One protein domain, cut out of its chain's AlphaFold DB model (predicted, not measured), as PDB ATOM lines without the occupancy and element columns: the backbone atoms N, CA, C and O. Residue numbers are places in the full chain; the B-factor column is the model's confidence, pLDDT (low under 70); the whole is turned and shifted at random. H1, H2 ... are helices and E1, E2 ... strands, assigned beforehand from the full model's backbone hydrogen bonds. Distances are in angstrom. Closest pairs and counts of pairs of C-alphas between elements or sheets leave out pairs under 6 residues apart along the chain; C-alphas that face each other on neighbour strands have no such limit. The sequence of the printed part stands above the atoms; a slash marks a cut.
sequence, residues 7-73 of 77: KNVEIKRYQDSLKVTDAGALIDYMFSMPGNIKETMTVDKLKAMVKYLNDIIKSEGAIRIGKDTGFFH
ATOM      1  N   LYS A   7     -13.786  92.745 244.738       90.38
ATOM      2  CA  LYS A   7     -12.780  92.773 243.663       90.38
ATOM      3  C   LYS A   7     -11.777  91.632 243.844       90.38
ATOM      4  O   LYS A   7     -11.548  91.183 244.966       90.38
ATOM      5  N   ASN A   8     -11.145  91.220 242.742       90.44
ATOM      6  CA  ASN A   8     -10.060  90.227 242.714       90.44
ATOM      7  C   ASN A   8     -10.415  88.928 243.456       90.44
ATOM      8  O   ASN A   8      -9.667  88.468 244.312       90.44
ATOM      9  N   VAL A   9     -11.599  88.374 243.172       90.88
ATOM     10  CA  VAL A   9     -12.056  87.143 243.823       90.88
ATOM     11  C   VAL A   9     -11.283  85.940 243.288       90.88
ATOM     12  O   VAL A   9     -11.399  85.601 242.114       90.88
ATOM     13  N   GLU A  10     -10.581  85.248 244.178       92.19
ATOM     14  CA  GLU A  10      -9.899  83.979 243.931       92.19
ATOM     15  C   GLU A  10     -10.526  82.855 244.764       92.19
ATOM     16  O   GLU A  10     -11.037  83.087 245.862       92.19
ATOM     17  N   ILE A  11     -10.460  81.619 244.262       91.25
ATOM     18  CA  ILE A  11     -10.876  80.420 244.999       91.25
ATOM     19  C   ILE A  11      -9.630  79.625 245.363       91.25
ATOM     20  O   ILE A  11      -8.908  79.168 244.480       91.25
ATOM     21  N   LYS A  12      -9.420  79.393 246.658       90.50
ATOM     22  CA  LYS A  12      -8.379  78.488 247.155       90.50
ATOM     23  C   LYS A  12      -9.027  77.220 247.680       90.50
ATOM     24  O   LYS A  12      -9.815  77.280 248.621       90.50
ATOM     25  N   ARG A  13      -8.718  76.085 247.050       89.88
ATOM     26  CA  ARG A  13      -9.194  74.754 247.452       89.88
ATOM     27  C   ARG A  13      -8.206  74.114 248.414       89.88
ATOM     28  O   ARG A  13      -7.003  74.144 248.158       89.88
ATOM     29  N   TYR A  14      -8.719  73.519 249.479       89.06
ATOM     30  CA  TYR A  14      -7.918  72.687 250.362       89.06
ATOM     31  C   TYR A  14      -7.667  71.336 249.685       89.06
ATOM     32  O   TYR A  14      -8.578  70.749 249.107       89.06
ATOM     33  N   GLN A  15      -6.409  70.894 249.694       84.81
ATOM     34  CA  GLN A  15      -5.974  69.614 249.111       84.81
ATOM     35  C   GLN A  15      -5.775  68.537 250.184       84.81
ATOM     36  O   GLN A  15      -5.330  67.431 249.885       84.81
ATOM     37  N   ASP A  16      -6.035  68.872 251.446       87.44
ATOM     38  CA  ASP A  16      -5.833  67.974 252.563       87.44
ATOM     39  C   ASP A  16      -7.028  67.038 252.766       87.44
ATOM     40  O   ASP A  16      -8.138  67.208 252.257       87.44
ATOM     41  N   SER A  17      -6.755  65.975 253.508       88.38
ATOM     42  CA  SER A  17      -7.747  64.995 253.921       88.38
ATOM     43  C   SER A  17      -7.552  64.724 255.398       88.38
ATOM     44  O   SER A  17      -6.411  64.626 255.860       88.38
ATOM     45  N   LEU A  18      -8.645  64.517 256.124       91.31
ATOM     46  CA  LEU A  18      -8.560  64.032 257.490       91.31
ATOM     47  C   LEU A  18      -8.078  62.578 257.466       91.31
ATOM     48  O   LEU A  18      -8.729  61.705 256.888       91.31
ATOM     49  N   LYS A  19      -6.929  62.325 258.093       94.44
ATOM     50  CA  LYS A  19      -6.382  60.982 258.281       94.44
ATOM     51  C   LYS A  19      -6.911  60.410 259.593       94.44
ATOM     52  O   LYS A  19      -6.586  60.921 260.658       94.44
ATOM     53  N   VAL A  20      -7.681  59.332 259.510       95.88
ATOM     54  CA  VAL A  20      -8.269  58.650 260.664       95.88
ATOM     55  C   VAL A  20      -7.610  57.289 260.845       95.88
ATOM     56  O   VAL A  20      -7.644  56.446 259.951       95.88
ATOM     57  N   THR A  21      -7.002  57.080 262.009       96.25
ATOM     58  CA  THR A  21      -6.301  55.836 262.376       96.25
ATOM     59  C   THR A  21      -7.011  55.053 263.478       96.25
ATOM     60  O   THR A  21      -6.526  54.003 263.879       96.25
ATOM     61  N   ASP A  22      -8.141  55.560 263.968       95.69
ATOM     62  CA  ASP A  22      -8.940  54.942 265.020       95.69
ATOM     63  C   ASP A  22     -10.397  54.826 264.559       95.69
ATOM     64  O   ASP A  22     -11.084  55.827 264.335       95.69
ATOM     65  N   ALA A  23     -10.858  53.585 264.392       94.25
ATOM     66  CA  ALA A  23     -12.231  53.291 264.007       94.25
ATOM     67  C   ALA A  23     -13.239  53.678 265.103       94.25
ATOM     68  O   ALA A  23     -14.346  54.095 264.773       94.25
ATOM     69  N   GLY A  24     -12.871  53.568 266.385       92.56
ATOM     70  CA  GLY A  24     -13.735  53.927 267.511       92.56
ATOM     71  C   GLY A  24     -14.050  55.418 267.512       92.56
ATOM     72  O   GLY A  24     -15.218  55.797 267.468       92.56
ATOM     73  N   ALA A  25     -13.017  56.259 267.415       92.62
ATOM     74  CA  ALA A  25     -13.178  57.711 267.340       92.62
ATOM     75  C   ALA A  25     -14.066  58.161 266.161       92.62
ATOM     76  O   ALA A  25     -14.861  59.093 266.296       92.62
ATOM     77  N   LEU A  26     -13.972  57.489 265.006       93.44
ATOM     78  CA  LEU A  26     -14.831  57.776 263.851       93.44
ATOM     79  C   LEU A  26     -16.297  57.426 264.119       93.44
ATOM     80  O   LEU A  26     -17.195  58.180 263.746       93.44
ATOM     81  N   ILE A  27     -16.541  56.294 264.773       91.50
ATOM     82  CA  ILE A  27     -17.884  55.835 265.129       91.50
ATOM     83  C   ILE A  27     -18.513  56.750 266.178       91.50
ATOM     84  O   ILE A  27     -19.663  57.161 266.018       91.50
ATOM     85  N   ASP A  28     -17.761  57.121 267.211       91.19
ATOM     86  CA  ASP A  28     -18.219  58.056 268.239       91.19
ATOM     87  C   ASP A  28     -18.576  59.410 267.622       91.19
ATOM     88  O   ASP A  28     -19.630  59.980 267.917       91.19
ATOM     89  N   TYR A  29     -17.753  59.889 266.683       91.62
ATOM     90  CA  TYR A  29     -18.053  61.090 265.913       91.62
ATOM     91  C   TYR A  29     -19.357  60.954 265.113       91.62
ATOM     92  O   TYR A  29     -20.213  61.839 265.200       91.62
ATOM     93  N   MET A  30     -19.570  59.842 264.401       88.88
ATOM     94  CA  MET A  30     -20.824  59.584 263.675       88.88
ATOM     95  C   MET A  30     -22.044  59.583 264.606       88.88
ATOM     96  O   MET A  30     -23.088  60.126 264.255       88.88
ATOM     97  N   PHE A  31     -21.917  59.017 265.809       88.69
ATOM     98  CA  PHE A  31     -22.988  58.992 266.809       88.69
ATOM     99  C   PHE A  31     -23.183  60.310 267.565       88.69
ATOM    100  O   PHE A  31     -24.219  60.487 268.214       88.69
ATOM    101  N   SER A  32     -22.223  61.231 267.504       87.81
ATOM    102  CA  SER A  32     -22.387  62.587 268.032       87.81
ATOM    103  C   SER A  32     -23.286  63.460 267.147       87.81
ATOM    104  O   SER A  32     -23.851  64.442 267.627       87.81
ATOM    105  N   MET A  33     -23.451  63.101 265.866       86.94
ATOM    106  CA  MET A  33     -24.256  63.878 264.928       86.94
ATOM    107  C   MET A  33     -25.761  63.718 265.190       86.94
ATOM    108  O   MET A  33     -26.228  62.602 265.441       86.94
ATOM    109  N   PRO A  34     -26.548  64.805 265.090       82.56
ATOM    110  CA  PRO A  34     -28.000  64.719 265.175       82.56
ATOM    111  C   PRO A  34     -28.554  63.892 264.005       82.56
ATOM    112  O   PRO A  34     -28.216  64.136 262.847       82.56
ATOM    113  N   GLY A  35     -29.409  62.913 264.303       80.12
ATOM    114  CA  GLY A  35     -30.019  62.036 263.302       80.12
ATOM    115  C   GLY A  35     -30.483  60.697 263.877       80.12
ATOM    116  O   GLY A  35     -30.340  60.427 265.067       80.12
ATOM    117  N   ASN A  36     -31.002  59.833 263.005       79.94
ATOM    118  CA  ASN A  36     -31.558  58.517 263.348       79.94
ATOM    119  C   ASN A  36     -30.544  57.361 263.207       79.94
ATOM    120  O   ASN A  36     -30.914  56.185 263.170       79.94
ATOM    121  N   ILE A  37     -29.243  57.664 263.125       77.44
ATOM    122  CA  ILE A  37     -28.188  56.647 262.966       77.44
ATOM    123  C   ILE A  37     -28.206  55.671 264.152       77.44
ATOM    124  O   ILE A  37     -28.079  54.465 263.962       77.44
ATOM    125  N   LYS A  38     -28.444  56.172 265.372       76.44
ATOM    126  CA  LYS A  38     -28.565  55.337 266.580       76.44
ATOM    127  C   LYS A  38     -29.769  54.397 266.538       76.44
ATOM    128  O   LYS A  38     -29.689  53.290 267.050       76.44
ATOM    129  N   GLU A  39     -30.861  54.824 265.912       80.56
ATOM    130  CA  GLU A  39     -32.110  54.056 265.828       80.56
ATOM    131  C   GLU A  39     -32.035  52.960 264.756       80.56
ATOM    132  O   GLU A  39     -32.687  51.925 264.863       80.56
ATOM    133  N   THR A  40     -31.212  53.164 263.724       81.94
ATOM    134  CA  THR A  40     -31.063  52.241 262.585       81.94
ATOM    135  C   THR A  40     -29.866  51.289 262.715       81.94
ATOM    136  O   THR A  40     -29.795  50.275 262.000       81.94
ATOM    137  N   MET A  41     -28.939  51.575 263.638       84.38
ATOM    138  CA  MET A  41     -27.771  50.744 263.941       84.38
ATOM    139  C   MET A  41     -28.044  49.711 265.031       84.38
ATOM    140  O   MET A  41     -27.840  49.936 266.219       84.38
ATOM    141  N   THR A  42     -28.421  48.509 264.599       87.94
ATOM    142  CA  THR A  42     -28.385  47.307 265.445       87.94
ATOM    143  C   THR A  42     -26.949  46.958 265.854       87.94
ATOM    144  O   THR A  42     -26.012  47.231 265.098       87.94
ATOM    145  N   VAL A  43     -26.783  46.236 266.965       87.12
ATOM    146  CA  VAL A  43     -25.474  45.775 267.470       87.12
ATOM    147  C   VAL A  43     -24.656  45.027 266.408       87.12
ATOM    148  O   VAL A  43     -23.455  45.265 266.284       87.12
ATOM    149  N   ASP A  44     -25.283  44.168 265.603       91.94
ATOM    150  CA  ASP A  44     -24.567  43.394 264.579       91.94
ATOM    151  C   ASP A  44     -24.059  44.266 263.427       91.94
ATOM    152  O   ASP A  44     -22.915  44.122 262.996       91.94
ATOM    153  N   LYS A  45     -24.866  45.238 262.980       90.38
ATOM    154  CA  LYS A  45     -24.435  46.249 261.999       90.38
ATOM    155  C   LYS A  45     -23.279  47.090 262.533       90.38
ATOM    156  O   LYS A  45     -22.331  47.343 261.795       90.38
ATOM    157  N   LEU A  46     -23.320  47.466 263.813       90.56
ATOM    158  CA  LEU A  46     -22.229  48.201 264.446       90.56
ATOM    159  C   LEU A  46     -20.941  47.370 264.471       90.56
ATOM    160  O   LEU A  46     -19.894  47.863 264.065       90.56
ATOM    161  N   LYS A  47     -21.008  46.093 264.867       92.00
ATOM    162  CA  LYS A  47     -19.847  45.186 264.839       92.00
ATOM    163  C   LYS A  47     -19.281  45.017 263.429       92.00
ATOM    164  O   LYS A  47     -18.065  45.070 263.253       92.00
ATOM    165  N   ALA A  48     -20.147  44.846 262.430       94.06
ATOM    166  CA  ALA A  48     -19.736  44.750 261.034       94.06
ATOM    167  C   ALA A  48     -19.046  46.040 260.557       94.06
ATOM    168  O   ALA A  48     -18.006  45.968 259.906       94.06
ATOM    169  N   MET A  49     -19.570  47.207 260.943       92.62
ATOM    170  CA  MET A  49     -18.985  48.509 260.621       92.62
ATOM    171  C   MET A  49     -17.618  48.703 261.286       92.62
ATOM    172  O   MET A  49     -16.655  49.032 260.602       92.62
ATOM    173  N   VAL A  50     -17.500  48.422 262.588       93.88
ATOM    174  CA  VAL A  50     -16.220  48.465 263.320       93.88
ATOM    175  C   VAL A  50     -15.185  47.570 262.643       93.88
ATOM    176  O   VAL A  50     -14.052  47.993 262.416       93.88
ATOM    177  N   LYS A  51     -15.563  46.332 262.303       96.31
ATOM    178  CA  LYS A  51     -14.666  45.389 261.627       96.31
ATOM    179  C   LYS A  51     -14.210  45.935 260.274       96.31
ATOM    180  O   LYS A  51     -13.017  45.938 260.002       96.31
ATOM    181  N   TYR A  52     -15.140  46.433 259.463       96.25
ATOM    182  CA  TYR A  52     -14.844  47.001 258.150       96.25
ATOM    183  C   TYR A  52     -13.856  48.174 258.228       96.25
ATOM    184  O   TYR A  52     -12.858  48.192 257.513       96.25
ATOM    185  N   LEU A  53     -14.088  49.124 259.139       96.06
ATOM    186  CA  LEU A  53     -13.205  50.278 259.323       96.06
ATOM    187  C   LEU A  53     -11.806  49.852 259.790       96.06
ATOM    188  O   LEU A  53     -10.807  50.362 259.286       96.06
ATOM    189  N   ASN A  54     -11.720  48.881 260.702       97.31
ATOM    190  CA  ASN A  54     -10.439  48.335 261.151       97.31
ATOM    191  C   ASN A  54      -9.694  47.583 260.041       97.31
ATOM    192  O   ASN A  54      -8.475  47.706 259.946       97.31
ATOM    193  N   ASP A  55     -10.400  46.838 259.189       97.69
ATOM    194  CA  ASP A  55      -9.799  46.138 258.050       97.69
ATOM    195  C   ASP A  55      -9.193  47.144 257.043       97.69
ATOM    196  O   ASP A  55      -8.088  46.922 256.534       97.69
ATOM    197  N   ILE A  56      -9.843  48.297 256.822       96.94
ATOM    198  CA  ILE A  56      -9.283  49.400 256.016       96.94
ATOM    199  C   ILE A  56      -8.047  49.997 256.691       96.94
ATOM    200  O   ILE A  56      -6.997  50.114 256.067       96.94
ATOM    201  N   ILE A  57      -8.128  50.348 257.978       97.06
ATOM    202  CA  ILE A  57      -6.987  50.936 258.700       97.06
ATOM    203  C   ILE A  57      -5.792  49.978 258.689       97.06
ATOM    204  O   ILE A  57      -4.656  50.411 258.507       97.06
ATOM    205  N   LYS A  58      -6.031  48.672 258.830       97.25
ATOM    206  CA  LYS A  58      -4.981  47.652 258.795       97.25
ATOM    207  C   LYS A  58      -4.333  47.512 257.416       97.25
ATOM    208  O   LYS A  58      -3.133  47.259 257.349       97.25
ATOM    209  N   SER A  59      -5.103  47.639 256.336       97.19
ATOM    210  CA  SER A  59      -4.603  47.469 254.964       97.19
ATOM    211  C   SER A  59      -3.976  48.740 254.385       97.19
ATOM    212  O   SER A  59      -2.943  48.665 253.727       97.19
ATOM    213  N   GLU A  60      -4.550  49.909 254.666       95.50
ATOM    214  CA  GLU A  60      -4.161  51.194 254.066       95.50
ATOM    215  C   GLU A  60      -3.432  52.136 255.044       95.50
ATOM    216  O   GLU A  60      -2.969  53.220 254.671       95.50
ATOM    217  N   GLY A  61      -3.343  51.749 256.319       95.75
ATOM    218  CA  GLY A  61      -2.732  52.515 257.407       95.75
ATOM    219  C   GLY A  61      -3.610  53.637 257.970       95.75
ATOM    220  O   GLY A  61      -3.326  54.135 259.060       95.75
ATOM    221  N   ALA A  62      -4.645  54.068 257.244       95.81
ATOM    222  CA  ALA A  62      -5.642  55.035 257.696       95.81
ATOM    223  C   ALA A  62      -6.816  55.148 256.721       95.81
ATOM    224  O   ALA A  62      -6.647  54.995 255.515       95.81
ATOM    225  N   ILE A  63      -7.963  55.576 257.240       95.44
ATOM    226  CA  ILE A  63      -9.080  56.068 256.434       95.44
ATOM    227  C   ILE A  63      -8.807  57.537 256.100       95.44
ATOM    228  O   ILE A  63      -8.517  58.338 256.993       95.44
ATOM    229  N   ARG A  64      -8.893  57.908 254.820       93.06
ATOM    230  CA  ARG A  64      -8.737  59.298 254.366       93.06
ATOM    231  C   ARG A  64     -10.096  59.884 254.018       93.06
ATOM    232  O   ARG A  64     -10.711  59.490 253.033       93.06
ATOM    233  N   ILE A  65     -10.549  60.842 254.817       90.75
ATOM    234  CA  ILE A  65     -11.796  61.568 254.577       90.75
ATOM    235  C   ILE A  65     -11.434  62.896 253.911       90.75
ATOM    236  O   ILE A  65     -10.958  63.826 254.563       90.75
ATOM    237  N   GLY A  66     -11.614  62.962 252.593       89.12
ATOM    238  CA  GLY A  66     -11.482  64.198 251.825       89.12
ATOM    239  C   GLY A  66     -12.758  65.040 251.886       89.12
ATOM    240  O   GLY A  66     -13.852  64.521 252.109       89.12
ATOM    241  N   LYS A  67     -12.628  66.346 251.653       84.19
ATOM    242  CA  LYS A  67     -13.769  67.248 251.490       84.19
ATOM    243  C   LYS A  67     -13.444  68.264 250.403       84.19
ATOM    244  O   LYS A  67     -12.457  68.983 250.536       84.19
ATOM    245  N   ASP A  68     -14.282  68.370 249.370       83.88
ATOM    246  CA  ASP A  68     -14.145  69.462 248.398       83.88
ATOM    247  C   ASP A  68     -14.568  70.778 249.057       83.88
ATOM    248  O   ASP A  68     -15.727  71.195 249.036       83.88
ATOM    249  N   THR A  69     -13.604  71.406 249.716       84.94
ATOM    250  CA  THR A  69     -13.777  72.680 250.395       84.94
ATOM    251  C   THR A  69     -12.653  73.626 250.059       84.94
ATOM    252  O   THR A  69     -11.584  73.261 249.580       84.94
ATOM    253  N   GLY A  70     -12.929  74.893 250.299       88.62
ATOM    254  CA  GLY A  70     -12.011  75.974 250.056       88.62
ATOM    255  C   GLY A  70     -12.583  77.259 250.606       88.62
ATOM    256  O   GLY A  70     -13.635  77.265 251.251       88.62
ATOM    257  N   PHE A  71     -11.912  78.356 250.309       89.81
ATOM    258  CA  PHE A  71     -12.407  79.683 250.625       89.81
ATOM    259  C   PHE A  71     -12.273  80.609 249.424       89.81
ATOM    260  O   PHE A  71     -11.432  80.416 248.542       89.81
ATOM    261  N   PHE A  72     -13.129  81.627 249.412       92.31
ATOM    262  CA  PHE A  72     -13.008  82.755 248.504       92.31
ATOM    263  C   PHE A  72     -12.137  83.817 249.172       92.31
ATOM    264  O   PHE A  72     -12.396  84.197 250.314       92.31
ATOM    265  N   HIS A  73     -11.121  84.302 248.469       91.94
ATOM    266  CA  HIS A  73     -10.341  85.466 248.872       91.94
ATOM    267  C   HIS A  73     -10.698  86.625 247.949       91.94
ATOM    268  O   HIS A  73     -10.733  86.440 246.739       91.94
TER     269      HIS A  73
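What this domain is: This is residues 7 to 73 of the 77 residues of an uncharacterized protein of Clostridiaceae bacterium (UniProt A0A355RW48). The model looks like a long, thin two-stranded arm with a small helical head at one end. The arm is made of two strand pairs in succession, E1 beside E4 and then E2 beside E3; in the head H1 and H3 spread as a V from where the start of H1 meets the later part of H3, and the short H2 lies towards the V's open end. The printed part has 67 residues with three named helices and four named strands, in the order E1, E2, H1, H2, H3, E3, E4, and the class is mixed, helices and strands. Its two sheets have two strands each, E1 - E4 and E2 - E3, both antiparallel. The whole is only just extended, close to loose, with a radius of gyration of the C-alphas of 16.4 A, and the C-alphas span 55 by 30 by 13 A, a flat outline.

How they stand to each other: E1, residues 7 to 13, is the antiparallel neighbour of E4, residues 70 to 73, at 162 degrees between their directions; N 10 and O 73 are 2.8 A apart, within hydrogen-bond range. E2, residues 17 to 20, is the antiparallel neighbour of E3, residues 63 to 66, at 156 degrees; N 18 and O 65 are within hydrogen-bond range at 2.9 A. H1, residues 23 to 32, touches H3, residues 43 to 60, at a steep tilt of 48 degrees, opposite ways. H3 touches H1 with residues 50 to 57 alone, and the closest C-alphas of the two are those of Ala 23 and Leu 53, 5.7 A apart. H2, residues 37 to 40, only just touches H1, with 3 pairs of C-alphas within 8 A, and only at the corner by their link; the closest C-alphas are those of Phe 31 and Lys 38, at 6.7 A. H2 and H3 are apart. In H1 and H3 every O i to N i+4 pair is within hydrogen-bond range, while H2 is too short for such a pair.

Where its parts are: E1 begins at C-alpha 7, (-12.780, 92.773, 243.663), and is 18.8 A long. E2 is 9.3 A, H1 14.3 A and H2 5.3 A long. H3 begins at C-alpha 43, (-25.474, 45.775, 267.470), and is 25.8 A long. E3 is 9.6 A long, and E4, 9.7 A long, ends at C-alpha 73, (-10.341, 85.466, 248.872).

The domain as a whole: The two C-alphas farthest apart are those of Lys 7 and Asp 44, at 54.9 A, while those of Lys 7 and His 73 are 9.3 A apart. Residues 32 to 37 stand free. The printed part has no cut, and its six links between named elements are tight. The mean pLDDT of the printed part is 90.5, that of H2 is 79, and no printed residue is under 70.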